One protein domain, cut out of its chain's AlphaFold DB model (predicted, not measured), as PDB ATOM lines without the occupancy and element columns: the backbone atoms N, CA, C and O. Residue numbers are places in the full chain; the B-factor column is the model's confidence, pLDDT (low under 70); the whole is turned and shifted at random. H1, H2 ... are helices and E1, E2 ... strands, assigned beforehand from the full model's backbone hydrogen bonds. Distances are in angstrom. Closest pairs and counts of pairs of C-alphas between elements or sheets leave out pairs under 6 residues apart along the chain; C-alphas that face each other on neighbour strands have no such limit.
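This is residues 5 to 95 of the 101 residues of an uncharacterized protein of Verrucomicrobia bacterium (UniProt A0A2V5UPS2). A slab of three long strands side by side has H2 packed on one face, with H1 beside H2, and the short H3 across the opposite face. A long loop, residues 64 to 87, swings widely round the E3 edge from H2 to H3. The printed part has 91 residues, with three named helices and three named strands that follow along the chain as H1, E1, E2, E3, H2, H3; the sheet order is E1, E2, E3, antiparallel throughout, and the class is mixed, helices and strands. It is compact, with a radius of gyration of the C-alphas of 13.5 A, yet elongated, spanning 39 by 24 by 23 A.

H1, residues 5 to 14, begins at C-alpha 5 (-15.900, 21.710, -47.060). E1, residues 18 to 25, is 24.4 A long; E2, residues 31 to 38, 23.3 A; E3, residues 44 to 49, 17.0 A. H2, residues 52 to 63, is 16.8 A long. H3, residues 88 to 94, ends at C-alpha 94 (-3.401, 29.010, -27.432).

E1, E2 and E3 form a meander, each strand the antiparallel neighbour of the one before, in two hairpins. N 20 and O 36 are 2.9 A apart, and N 35 and O 47 2.9 A, within hydrogen-bond range. H2 is on the sheet at a height of 7.7 A, over E3 and only just over E2, where 3 of its C-alphas fall; the C-alphas of Ala 49 and Ala 55 are its closest to E3, 5.0 A. H1 touches H2, closest at the C-alphas of Trp 5 and Leu 53, 5.9 A, at a shallow tilt of 30 degrees, the same way; it only grazes the sheet. H3 is on the opposite face from H2, at a height of 10.0 A, across the strands at 65 degrees to E2 on the local plane. H1 and H3 are apart. In H1, H2 and H3 every O i to N i+4 pair is within hydrogen-bond range.

The C-alphas farthest apart, of Lys 14 and Thr 79, are 40.0 A apart. The printed part has no cut; the link from H2 to H3 is long, the others tight. Residues 66 to 95 of the model have pLDDT under 70.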
ATOM      1  N   TRP A   5     -16.497  20.563 -47.751       83.12
ATOM      2  CA  TRP A   5     -15.900  21.710 -47.060       83.12
ATOM      3  C   TRP A   5     -14.553  22.145 -47.662       83.12
ATOM      4  O   TRP A   5     -14.272  23.337 -47.663       83.12
ATOM      5  N   GLU A   6     -13.778  21.239 -48.271       88.19
ATOM      6  CA  GLU A   6     -12.529  21.590 -48.972       88.19
ATOM      7  C   GLU A   6     -12.816  22.483 -50.191       88.19
ATOM      8  O   GLU A   6     -12.113  23.456 -50.458       88.19
ATOM      9  N   ILE A   7     -13.919  22.210 -50.898       90.19
ATOM     10  CA  ILE A   7     -14.387  23.044 -52.014       90.19
ATOM     11  C   ILE A   7     -14.788  24.436 -51.508       90.19
ATOM     12  O   ILE A   7     -14.525  25.443 -52.170       90.19
ATOM     13  N   ILE A   8     -15.425  24.523 -50.334       87.50
ATOM     14  CA  ILE A   8     -15.769  25.811 -49.718       87.50
ATOM     15  C   ILE A   8     -14.489  26.588 -49.415       87.50
ATOM     16  O   ILE A   8     -14.354  27.730 -49.854       87.50
ATOM     17  N   THR A   9     -13.527  25.967 -48.739       87.81
ATOM     18  CA  THR A   9     -12.278  26.615 -48.328       87.81
ATOM     19  C   THR A   9     -11.413  27.048 -49.506       87.81
ATOM     20  O   THR A   9     -10.817  28.126 -49.459       87.81
ATOM     21  N   ASP A  10     -11.396  26.270 -50.590       90.44
ATOM     22  CA  ASP A  10     -10.720  26.631 -51.839       90.44
ATOM     23  C   ASP A  10     -11.340  27.899 -52.452       90.44
ATOM     24  O   ASP A  10     -10.630  28.803 -52.897       90.44
ATOM     25  N   ASN A  11     -12.673  28.013 -52.434       89.31
ATOM     26  CA  ASN A  11     -13.377  29.204 -52.916       89.31
ATOM     27  C   ASN A  11     -13.143  30.433 -52.024       89.31
ATOM     28  O   ASN A  11     -13.065  31.548 -52.540       89.31
ATOM     29  N   LEU A  12     -13.010  30.246 -50.707       87.19
ATOM     30  CA  LEU A  12     -12.668  31.323 -49.774       87.19
ATOM     31  C   LEU A  12     -11.260  31.863 -50.047       87.19
ATOM     32  O   LEU A  12     -11.106  33.066 -50.268       87.19
ATOM     33  N   LYS A  13     -10.265  30.969 -50.145       87.56
ATOM     34  CA  LYS A  13      -8.878  31.325 -50.484       87.56
ATOM     35  C   LYS A  13      -8.809  32.101 -51.805       87.56
ATOM     36  O   LYS A  13      -8.215  33.175 -51.854       87.56
ATOM     37  N   LYS A  14      -9.506  31.636 -52.852       90.50
ATOM     38  CA  LYS A  14      -9.592  32.329 -54.157       90.50
ATOM     39  C   LYS A  14     -10.190  33.738 -54.078       90.50
ATOM     40  O   LYS A  14      -9.864  34.585 -54.900       90.50
ATOM     41  N   ARG A  15     -11.067  34.002 -53.105       88.69
ATOM     42  CA  ARG A  15     -11.699  35.314 -52.877       88.69
ATOM     43  C   ARG A  15     -10.893  36.219 -51.934       88.69
ATOM     44  O   ARG A  15     -11.392  37.271 -51.534       88.69
ATOM     45  N   GLY A  16      -9.671  35.820 -51.578       89.75
ATOM     46  CA  GLY A  16      -8.786  36.574 -50.690       89.75
ATOM     47  C   GLY A  16      -9.136  36.441 -49.207       89.75
ATOM     48  O   GLY A  16      -8.711  37.277 -48.413       89.75
ATOM     49  N   TRP A  17      -9.919  35.426 -48.828       89.88
ATOM     50  CA  TRP A  17     -10.199  35.122 -47.427       89.88
ATOM     51  C   TRP A  17      -9.159  34.159 -46.864       89.88
ATOM     52  O   TRP A  17      -8.894  33.102 -47.438       89.88
ATOM     53  N   SER A  18      -8.617  34.513 -45.704       87.56
ATOM     54  CA  SER A  18      -7.935  33.574 -44.812       87.56
ATOM     55  C   SER A  18      -8.967  32.969 -43.868       87.56
ATOM     56  O   SER A  18      -9.947  33.635 -43.541       87.56
ATOM     57  N   TRP A  19      -8.784  31.717 -43.454       87.62
ATOM     58  CA  TRP A  19      -9.725  31.043 -42.561       87.62
ATOM     59  C   TRP A  19      -9.014  30.061 -41.629       87.62
ATOM     60  O   TRP A  19      -7.927  29.573 -41.944       87.62
ATOM     61  N   GLY A  20      -9.657  29.762 -40.501       86.69
ATOM     62  CA  GLY A  20      -9.239  28.759 -39.525       86.69
ATOM     63  C   GLY A  20     -10.442  27.991 -38.978       86.69
ATOM     64  O   GLY A  20     -11.559  28.504 -38.972       86.69
ATOM     65  N   CYS A  21     -10.238  26.749 -38.541       84.94
ATOM     66  CA  CYS A  21     -11.293  25.907 -37.978       84.94
ATOM     67  C   CYS A  21     -10.754  25.137 -36.771       84.94
ATOM     68  O   CYS A  21      -9.720  24.483 -36.880       84.94
ATOM     69  N   VAL A  22     -11.462  25.206 -35.647       83.12
ATOM     70  CA  VAL A  22     -11.160  24.457 -34.419       83.12
ATOM     71  C   VAL A  22     -12.409  23.742 -33.923       83.12
ATOM     72  O   VAL A  22     -13.529  24.151 -34.231       83.12
ATOM     73  N   SER A  23     -12.215  22.674 -33.156       83.38
ATOM     74  CA  SER A  23     -13.281  21.981 -32.435       83.38
ATOM     75  C   SER A  23     -13.094  22.138 -30.930       83.38
ATOM     76  O   SER A  23     -11.963  22.098 -30.450       83.38
ATOM     77  N   ALA A  24     -14.190  22.263 -30.190       80.75
ATOM     78  CA  ALA A  24     -14.208  22.231 -28.729       80.75
ATOM     79  C   ALA A  24     -15.316  21.289 -28.243       80.75
ATOM     80  O   ALA A  24     -16.252  21.012 -28.989       80.75
ATOM     81  N   LEU A  25     -15.212  20.795 -27.011       82.81
ATOM     82  CA  LEU A  25     -16.296  20.056 -26.363       82.81
ATOM     83  C   LEU A  25     -17.136  21.027 -25.522       82.81
ATOM     84  O   LEU A  25     -16.573  21.866 -24.819       82.81
ATOM     85  N   ASP A  26     -18.462  20.931 -25.609       75.12
ATOM     86  CA  ASP A  26     -19.382  21.649 -24.723       75.12
ATOM     87  C   ASP A  26     -19.533  20.936 -23.361       75.12
ATOM     88  O   ASP A  26     -19.001  19.845 -23.139       75.12
ATOM     89  N   SER A  27     -20.286  21.539 -22.435       74.88
ATOM     90  CA  SER A  27     -20.548  20.975 -21.099       74.88
ATOM     91  C   SER A  27     -21.301  19.638 -21.112       74.88
ATOM     92  O   SER A  27     -21.332  18.944 -20.101       74.88
ATOM     93  N   ASN A  28     -21.911  19.277 -22.242       80.31
ATOM     94  CA  ASN A  28     -22.620  18.021 -22.463       80.31
ATOM     95  C   ASN A  28     -21.751  16.997 -23.222       80.31
ATOM     96  O   ASN A  28     -22.257  15.950 -23.628       80.31
ATOM     97  N   GLY A  29     -20.470  17.300 -23.462       78.56
ATOM     98  CA  GLY A  29     -19.549  16.459 -24.225       78.56
ATOM     99  C   GLY A  29     -19.783  16.471 -25.740       78.56
ATOM    100  O   GLY A  29     -19.240  15.621 -26.446       78.56
ATOM    101  N   ARG A  30     -20.582  17.405 -26.272       80.19
ATOM    102  CA  ARG A  30     -20.813  17.549 -27.717       80.19
ATOM    103  C   ARG A  30     -19.673  18.323 -28.352       80.19
ATOM    104  O   ARG A  30     -19.198  19.314 -27.807       80.19
ATOM    105  N   THR A  31     -19.246  17.886 -29.532       83.38
ATOM    106  CA  THR A  31     -18.243  18.623 -30.304       83.38
ATOM    107  C   THR A  31     -18.898  19.801 -31.010       83.38
ATOM    108  O   THR A  31     -19.773  19.606 -31.844       83.38
ATOM    109  N   ILE A  32     -18.422  21.008 -30.729       84.38
ATOM    110  CA  ILE A  32     -18.763  22.224 -31.461       84.38
ATOM    111  C   ILE A  32     -17.605  22.617 -32.375       84.38
ATOM    112  O   ILE A  32     -16.434  22.517 -32.004       84.38
ATOM    113  N   TRP A  33     -17.924  23.095 -33.571       86.00
ATOM    114  CA  TRP A  33     -16.963  23.586 -34.551       86.00
ATOM    115  C   TRP A  33     -17.016  25.101 -34.616       86.00
ATOM    116  O   TRP A  33     -18.080  25.675 -34.828       86.00
ATOM    117  N   ILE A  34     -15.858  25.743 -34.477       85.19
ATOM    118  CA  ILE A  34     -15.695  27.189 -34.605       85.19
ATOM    119  C   ILE A  34     -14.872  27.453 -35.861       85.19
ATOM    120  O   ILE A  34     -13.734  26.995 -35.970       85.19
ATOM    121  N   VAL A  35     -15.446  28.187 -36.811       88.88
ATOM    122  CA  VAL A  35     -14.775  28.572 -38.054       88.88
ATOM    123  C   VAL A  35     -14.664  30.086 -38.106       88.88
ATOM    124  O   VAL A  35     -15.649  30.799 -37.948       88.88
ATOM    125  N   ASP A  36     -13.452  30.569 -38.325       87.94
ATOM    126  CA  ASP A  36     -13.126  31.975 -38.520       87.94
ATOM    127  C   ASP A  36     -12.750  32.201 -39.984       87.94
ATOM    128  O   ASP A  36     -12.090  31.360 -40.595       87.94
ATOM    129  N   ALA A  37     -13.156  33.339 -40.541       88.06
ATOM    130  CA  ALA A  37     -12.557  33.868 -41.752       88.06
ATOM    131  C   ALA A  37     -12.304  35.360 -41.625       88.06
ATOM    132  O   ALA A  37     -13.157  36.110 -41.150       88.06
ATOM    133  N   HIS A  38     -11.159  35.803 -42.124       87.94
ATOM    134  CA  HIS A  38     -10.776  37.203 -42.133       87.94
ATOM    135  C   HIS A  38     -10.158  37.608 -43.472       87.94
ATOM    136  O   HIS A  38      -9.599  36.790 -44.211       87.94
ATOM    137  N   ARG A  39     -10.253  38.900 -43.783       87.00
ATOM    138  CA  ARG A  39      -9.698  39.511 -44.991       87.00
ATOM    139  C   ARG A  39      -9.019  40.837 -44.636       87.00
ATOM    140  O   ARG A  39      -9.372  41.483 -43.655       87.00
ATOM    141  N   GLY A  40      -8.003  41.224 -45.412       84.50
ATOM    142  CA  GLY A  40      -7.174  42.413 -45.154       84.50
ATOM    143  C   GLY A  40      -7.919  43.757 -45.187       84.50
ATOM    144  O   GLY A  40      -7.350  44.765 -44.795       84.50
ATOM    145  N   ASP A  41      -9.188  43.772 -45.603       86.62
ATOM    146  CA  ASP A  41     -10.088  44.931 -45.552       86.62
ATOM    147  C   ASP A  41     -10.769  45.108 -44.179       86.62
ATOM    148  O   ASP A  41     -11.729  45.862 -44.051       86.62
ATOM    149  N   GLY A  42     -10.303  44.387 -43.153       83.31
ATOM    150  CA  GLY A  42     -10.846  44.445 -41.796       83.31
ATOM    151  C   GLY A  42     -12.109  43.607 -41.588       83.31
ATOM    152  O   GLY A  42     -12.629  43.572 -40.474       83.31
ATOM    153  N   LYS A  43     -12.605  42.896 -42.612       85.50
ATOM    154  CA  LYS A  43     -13.768  42.016 -42.456       85.50
ATOM    155  C   LYS A  43     -13.393  40.720 -41.751       85.50
ATOM    156  O   LYS A  43     -12.387  40.086 -42.079       85.50
ATOM    157  N   ARG A  44     -14.256  40.295 -40.828       87.06
ATOM    158  CA  ARG A  44     -14.115  39.054 -40.068       87.06
ATOM    159  C   ARG A  44     -15.471  38.402 -39.829       87.06
ATOM    160  O   ARG A  44     -16.416  39.078 -39.441       87.06
ATOM    161  N   PHE A  45     -15.534  37.090 -40.011       86.62
ATOM    162  CA  PHE A  45     -16.688  36.261 -39.693       86.62
ATOM    163  C   PHE A  45     -16.259  35.130 -38.769       86.62
ATOM    164  O   PHE A  45     -15.211  34.525 -38.980       86.62
ATOM    165  N   VAL A  46     -17.077  34.848 -37.760       86.81
ATOM    166  CA  VAL A  46     -16.897  33.717 -36.850       86.81
ATOM    167  C   VAL A  46     -18.220  32.975 -36.794       86.81
ATOM    168  O   VAL A  46     -19.257  33.577 -36.529       86.81
ATOM    169  N   VAL A  47     -18.180  31.679 -37.059       87.31
ATOM    170  CA  VAL A  47     -19.342  30.795 -37.087       87.31
ATOM    171  C   VAL A  47     -19.128  29.667 -36.094       87.31
ATOM    172  O   VAL A  47     -18.016  29.152 -35.978       87.31
ATOM    173  N   ARG A  48     -20.197  29.274 -35.399       87.56
ATOM    174  CA  ARG A  48     -20.236  28.091 -34.538       87.56
ATOM    175  C   ARG A  48     -21.343  27.151 -35.009       87.56
ATOM    176  O   ARG A  48     -22.440  27.624 -35.277       87.56
ATOM    177  N   ALA A  49     -21.065  25.854 -35.115       86.75
ATOM    178  CA  ALA A  49     -22.085  24.837 -35.382       86.75
ATOM    179  C   ALA A  49     -21.683  23.479 -34.794       86.75
ATOM    180  O   ALA A  49     -20.495  23.195 -34.647       86.75
ATOM    181  N   ASP A  50     -22.664  22.623 -34.520       86.56
ATOM    182  CA  ASP A  50     -22.433  21.268 -33.993       86.56
ATOM    183  C   ASP A  50     -21.754  20.347 -35.027       86.56
ATOM    184  O   ASP A  50     -21.050  19.398 -34.689       86.56
ATOM    185  N   GLU A  51     -21.886  20.665 -36.316       89.19
ATOM    186  CA  GLU A  51     -21.256  19.931 -37.410       89.19
ATOM    187  C   GLU A  51     -20.267  20.804 -38.183       89.19
ATOM    188  O   GLU A  51     -20.566  21.936 -38.579       89.19
ATOM    189  N   LYS A  52     -19.096  20.239 -38.503       87.88
ATOM    190  CA  LYS A  52     -18.043  20.938 -39.258       87.88
ATOM    191  C   LYS A  52     -18.550  21.471 -40.595       87.88
ATOM    192  O   LYS A  52     -18.244  22.597 -40.974       87.88
ATOM    193  N   LEU A  53     -19.299  20.646 -41.328       90.81
ATOM    194  CA  LEU A  53     -19.813  21.005 -42.648       90.81
ATOM    195  C   LEU A  53     -20.789  22.181 -42.561       90.81
ATOM    196  O   LEU A  53     -20.669  23.126 -43.339       90.81
ATOM    197  N   THR A  54     -21.689  22.138 -41.582       91.25
ATOM    198  CA  THR A  54     -22.659  23.197 -41.294       91.25
ATOM    199  C   THR A  54     -21.945  24.503 -40.960       91.25
ATOM    200  O   THR A  54     -22.252  25.528 -41.562       91.25
ATOM    201  N   ALA A  55     -20.882  24.469 -40.148       89.94
ATOM    202  CA  ALA A  55     -20.091  25.666 -39.859       89.94
ATOM    203  C   ALA A  55     -19.471  26.301 -41.126       89.94
ATOM    204  O   ALA A  55     -19.471  27.523 -41.285       89.94
ATOM    205  N   PHE A  56     -18.977  25.496 -42.076       90.94
ATOM    206  CA  PHE A  56     -18.456  26.025 -43.346       90.94
ATOM    207  C   PHE A  56     -19.548  26.534 -44.295       90.94
ATOM    208  O   PHE A  56     -19.309  27.489 -45.041       90.94
ATOM    209  N   LEU A  57     -20.729  25.913 -44.300       91.31
ATOM    210  CA  LEU A  57     -21.874  26.375 -45.087       91.31
ATOM    211  C   LEU A  57     -22.364  27.739 -44.598       91.31
ATOM    212  O   LEU A  57     -22.508  28.657 -45.405       91.31
ATOM    213  N   GLU A  58     -22.524  27.890 -43.288       90.62
ATOM    214  CA  GLU A  58     -22.902  29.153 -42.656       90.62
ATOM    215  C   GLU A  58     -21.859  30.247 -42.916       90.62
ATOM    216  O   GLU A  58     -22.198  31.367 -43.303       90.62
ATOM    217  N   LEU A  59     -20.565  29.911 -42.841       88.94
ATOM    218  CA  LEU A  59     -19.500  30.852 -43.182       88.94
ATOM    219  C   LEU A  59     -19.587  31.321 -44.643       88.94
ATOM    220  O   LEU A  59     -19.431  32.508 -44.943       88.94
ATOM    221  N   LYS A  60     -19.850  30.396 -45.572       90.50
ATOM    222  CA  LYS A  60     -20.028  30.713 -46.994       90.50
ATOM    223  C   LYS A  60     -21.235  31.629 -47.220       90.50
ATOM    224  O   LYS A  60     -21.146  32.535 -48.056       90.50
ATOM    225  N   SER A  61     -22.336  31.403 -46.502       88.19
ATOM    226  CA  SER A  61     -23.541  32.241 -46.547       88.19
ATOM    227  C   SER A  61     -23.267  33.650 -46.018       88.19
ATOM    228  O   SER A  61     -23.553  34.622 -46.723       88.19
ATOM    229  N   ALA A  62     -22.597  33.760 -44.864       85.94
ATOM    230  CA  ALA A  62     -22.200  35.031 -44.257       85.94
ATOM    231  C   ALA A  62     -21.314  35.871 -45.194       85.94
ATOM    232  O   ALA A  62     -21.584  37.048 -45.427       85.94
ATOM    233  N   ILE A  63     -20.312  35.247 -45.823       85.69
ATOM    234  CA  ILE A  63     -19.425  35.914 -46.792       85.69
ATOM    235  C   ILE A  63     -20.165  36.312 -48.078       85.69
ATOM    236  O   ILE A  63     -19.791  37.286 -48.730       85.69
ATOM    237  N   SER A  64     -21.206  35.570 -48.465       83.50
ATOM    238  CA  SER A  64     -21.979  35.840 -49.686       83.50
ATOM    239  C   SER A  64     -23.083  36.887 -49.498       83.50
ATOM    240  O   SER A  64     -23.780  37.188 -50.464       83.50
ATOM    241  N   GLY A  65     -23.263  37.438 -48.291       73.06
ATOM    242  CA  GLY A  65     -24.269  38.470 -48.013       73.06
ATOM    243  C   GLY A  65     -25.717  37.964 -47.998       73.06
ATOM    244  O   GLY A  65     -26.640  38.773 -47.989       73.06
ATOM    245  N   ARG A  66     -25.938  36.642 -47.982       58.16
ATOM    246  CA  ARG A  66     -27.255  36.040 -47.728       58.16
ATOM    247  C   ARG A  66     -27.319  35.712 -46.242       58.16
ATOM    248  O   ARG A  66     -26.845  34.662 -45.827       58.16
ATOM    249  N   VAL A  67     -27.817  36.638 -45.431       48.22
ATOM    250  CA  VAL A  67     -27.969  36.411 -43.987       48.22
ATOM    251  C   VAL A  67     -29.092  35.390 -43.764       48.22
ATOM    252  O   VAL A  67     -30.193  35.568 -44.284       48.22
ATOM    253  N   PRO A  68     -28.824  34.346 -42.971       42.69
ATOM    254  CA  PRO A  68     -29.600  34.190 -41.754       42.69
ATOM    255  C   PRO A  68     -28.642  34.101 -40.565       42.69
ATOM    256  O   PRO A  68     -27.966  33.101 -40.353       42.69
ATOM    257  N   MET A  69     -28.588  35.168 -39.765       48.44
ATOM    258  CA  MET A  69     -28.151  35.068 -38.379       48.44
ATOM    259  C   MET A  69     -29.210  34.219 -37.681       48.44
ATOM    260  O   MET A  69     -30.219  34.744 -37.215       48.44
ATOM    261  N   LEU A  70     -29.022  32.902 -37.651       46.62
ATOM    262  CA  LEU A  70     -29.727  32.101 -36.667       46.62
ATOM    263  C   LEU A  70     -29.105  32.458 -35.320       46.62
ATOM    264  O   LEU A  70     -27.949  32.155 -35.032       46.62
ATOM    265  N   ALA A  71     -29.872  33.241 -34.564       45.91
ATOM    266  CA  ALA A  71     -29.581  33.648 -33.206       45.91
ATOM    267  C   ALA A  71     -29.092  32.447 -32.384       45.91
ATOM    268  O   ALA A  71     -29.751  31.413 -32.324       45.91
ATOM    269  N   GLY A  72     -27.931  32.598 -31.749       38.84
ATOM    270  CA  GLY A  72     -27.331  31.532 -30.956       38.84
ATOM    271  C   GLY A  72     -26.082  31.989 -30.217       38.84
ATOM    272  O   GLY A  72     -24.970  31.655 -30.605       38.84
ATOM    273  N   SER A  73     -26.304  32.726 -29.126       39.00
ATOM    274  CA  SER A  73     -25.380  32.864 -27.989       39.00
ATOM    275  C   SER A  73     -24.213  33.850 -28.129       39.00
ATOM    276  O   SER A  73     -23.043  33.483 -28.057       39.00
ATOM    277  N   SER A  74     -24.538  35.148 -28.133       34.94
ATOM    278  CA  SER A  74     -23.717  36.129 -27.411       34.94
ATOM    279  C   SER A  74     -23.972  35.967 -25.906       34.94
ATOM    280  O   SER A  74     -24.612  36.812 -25.286       34.94
ATOM    281  N   HIS A  75     -23.515  34.869 -25.303       34.94
ATOM    282  CA  HIS A  75     -23.337  34.852 -23.854       34.94
ATOM    283  C   HIS A  75     -22.000  35.525 -23.565       34.94
ATOM    284  O   HIS A  75     -20.941  34.916 -23.686       34.94
ATOM    285  N   ALA A  76     -22.053  36.803 -23.197       33.38
ATOM    286  CA  ALA A  76     -20.986  37.402 -22.415       33.38
ATOM    287  C   ALA A  76     -20.996  36.710 -21.041       33.38
ATOM    288  O   ALA A  76     -21.707  37.138 -20.134       33.38
ATOM    289  N   CYS A  77     -20.283  35.590 -20.897       34.88
ATOM    290  CA  CYS A  77     -20.081  34.957 -19.599       34.88
ATOM    291  C   CYS A  77     -19.025  35.755 -18.825       34.88
ATOM    292  O   CYS A  77     -17.828  35.649 -19.067       34.88
ATOM    293  N   GLN A  78     -19.486  36.602 -17.906       35.03
ATOM    294  CA  GLN A  78     -18.648  37.276 -16.918       35.03
ATOM    295  C   GLN A  78     -18.365  36.323 -15.747       35.03
ATOM    296  O   GLN A  78     -18.830  36.553 -14.639       35.03
ATOM    297  N   THR A  79     -17.625  35.240 -15.984       32.81
ATOM    298  CA  THR A  79     -16.962  34.432 -14.945       32.81
ATOM    299  C   THR A  79     -15.666  33.847 -15.529       32.81
ATOM    300  O   THR A  79     -15.554  33.716 -16.743       32.81
ATOM    301  N   ALA A  80     -14.666  33.619 -14.667       35.41
ATOM    302  CA  ALA A  80     -13.247  33.285 -14.919       35.41
ATOM    303  C   ALA A  80     -12.972  32.227 -16.028       35.41
ATOM    304  O   ALA A  80     -13.899  31.536 -16.422       35.41
ATOM    305  N   PRO A  81     -11.733  32.103 -16.568       39.59
ATOM    306  CA  PRO A  81     -11.447  31.917 -17.992       39.59
ATOM    307  C   PRO A  81     -11.816  30.524 -18.514       39.59
ATOM    308  O   PRO A  81     -10.960  29.703 -18.835       39.59
ATOM    309  N   ASP A  82     -13.108  30.293 -18.675       37.12
ATOM    310  CA  ASP A  82     -13.622  29.262 -19.545       37.12
ATOM    311  C   ASP A  82     -13.208  29.625 -20.973       37.12
ATOM    312  O   ASP A  82     -13.220  30.790 -21.386       37.12
ATOM    313  N   ILE A  83     -12.853  28.617 -21.762       45.75
ATOM    314  CA  ILE A  83     -12.445  28.728 -23.174       45.75
ATOM    315  C   ILE A  83     -13.447  29.570 -24.010       45.75
ATOM    316  O   ILE A  83     -13.088  30.101 -25.060       45.75
ATOM    317  N   CYS A  84     -14.676  29.764 -23.517       39.00
ATOM    318  CA  CYS A  84     -15.709  30.656 -24.048       39.00
ATOM    319  C   CYS A  84     -15.345  32.152 -24.119       39.00
ATOM    320  O   CYS A  84     -15.827  32.814 -25.039       39.00
ATOM    321  N   CYS A  85     -14.526  32.681 -23.203       37.78
ATOM    322  CA  CYS A  85     -14.163  34.111 -23.159       37.78
ATOM    323  C   CYS A  85     -12.972  34.467 -24.041       37.78
ATOM    324  O   CYS A  85     -12.720  35.644 -24.294       37.78
ATOM    325  N   LEU A  86     -12.231  33.461 -24.499       44.09
ATOM    326  CA  LEU A  86     -11.158  33.687 -25.440       44.09
ATOM    327  C   LEU A  86     -11.818  34.138 -26.744       44.09
ATOM    328  O   LEU A  86     -12.546  33.393 -27.407       44.09
ATOM    329  N   THR A  87     -11.579  35.393 -27.112       47.94
ATOM    330  CA  THR A  87     -11.890  35.873 -28.453       47.94
ATOM    331  C   THR A  87     -11.292  34.883 -29.448       47.94
ATOM    332  O   THR A  87     -10.293  34.230 -29.149       47.94
ATOM    333  N   SER A  88     -11.846  34.748 -30.654       49.03
ATOM    334  CA  SER A  88     -11.298  33.798 -31.633       49.03
ATOM    335  C   SER A  88      -9.769  33.922 -31.762       49.03
ATOM    336  O   SER A  88      -9.086  32.913 -31.831       49.03
ATOM    337  N   ARG A  89      -9.205  35.139 -31.657       46.19
ATOM    338  CA  ARG A  89      -7.746  35.362 -31.603       46.19
ATOM    339  C   ARG A  89      -7.044  34.615 -30.464       46.19
ATOM    340  O   ARG A  89      -6.000  34.028 -30.705       46.19
ATOM    341  N   GLU A  90      -7.600  34.624 -29.263       46.78
ATOM    342  CA  GLU A  90      -7.011  33.975 -28.095       46.78
ATOM    343  C   GLU A  90      -7.153  32.445 -28.140       46.78
ATOM    344  O   GLU A  90      -6.200  31.751 -27.787       46.78
ATOM    345  N   ILE A  91      -8.277  31.917 -28.654       54.06
ATOM    346  CA  ILE A  91      -8.457  30.471 -28.910       54.06
ATOM    347  C   ILE A  91      -7.438  29.994 -29.952       54.06
ATOM    348  O   ILE A  91      -6.736  29.013 -29.726       54.06
ATOM    349  N   PHE A  92      -7.304  30.722 -31.068       52.12
ATOM    350  CA  PHE A  92      -6.345  30.391 -32.128       52.12
ATOM    351  C   PHE A  92      -4.879  30.600 -31.706       52.12
ATOM    352  O   PHE A  92      -4.010  29.939 -32.260       52.12
ATOM    353  N   SER A  93      -4.586  31.476 -30.735       46.84
ATOM    354  CA  SER A  93      -3.217  31.690 -30.228       46.84
ATOM    355  C   SER A  93      -2.753  30.661 -29.193       46.84
ATOM    356  O   SER A  93      -1.553  30.510 -28.997       46.84
ATOM    357  N   LYS A  94      -3.687  29.981 -28.508       44.94
ATOM    358  CA  LYS A  94      -3.401  29.010 -27.432       44.94
ATOM    359  C   LYS A  94      -3.462  27.550 -27.891       44.94
ATOM    360  O   LYS A  94      -3.111  26.658 -27.126       44.94
ATOM    361  N   LEU A  95      -3.905  27.299 -29.120       45.12
ATOM    362  CA  LEU A  95      -3.875  25.984 -29.751       45.12
ATOM    363  C   LEU A  95      -2.686  25.946 -30.715       45.12
ATOM    364  O   LEU A  95      -2.793  26.401 -31.850       45.12
TER     365      LEU A  95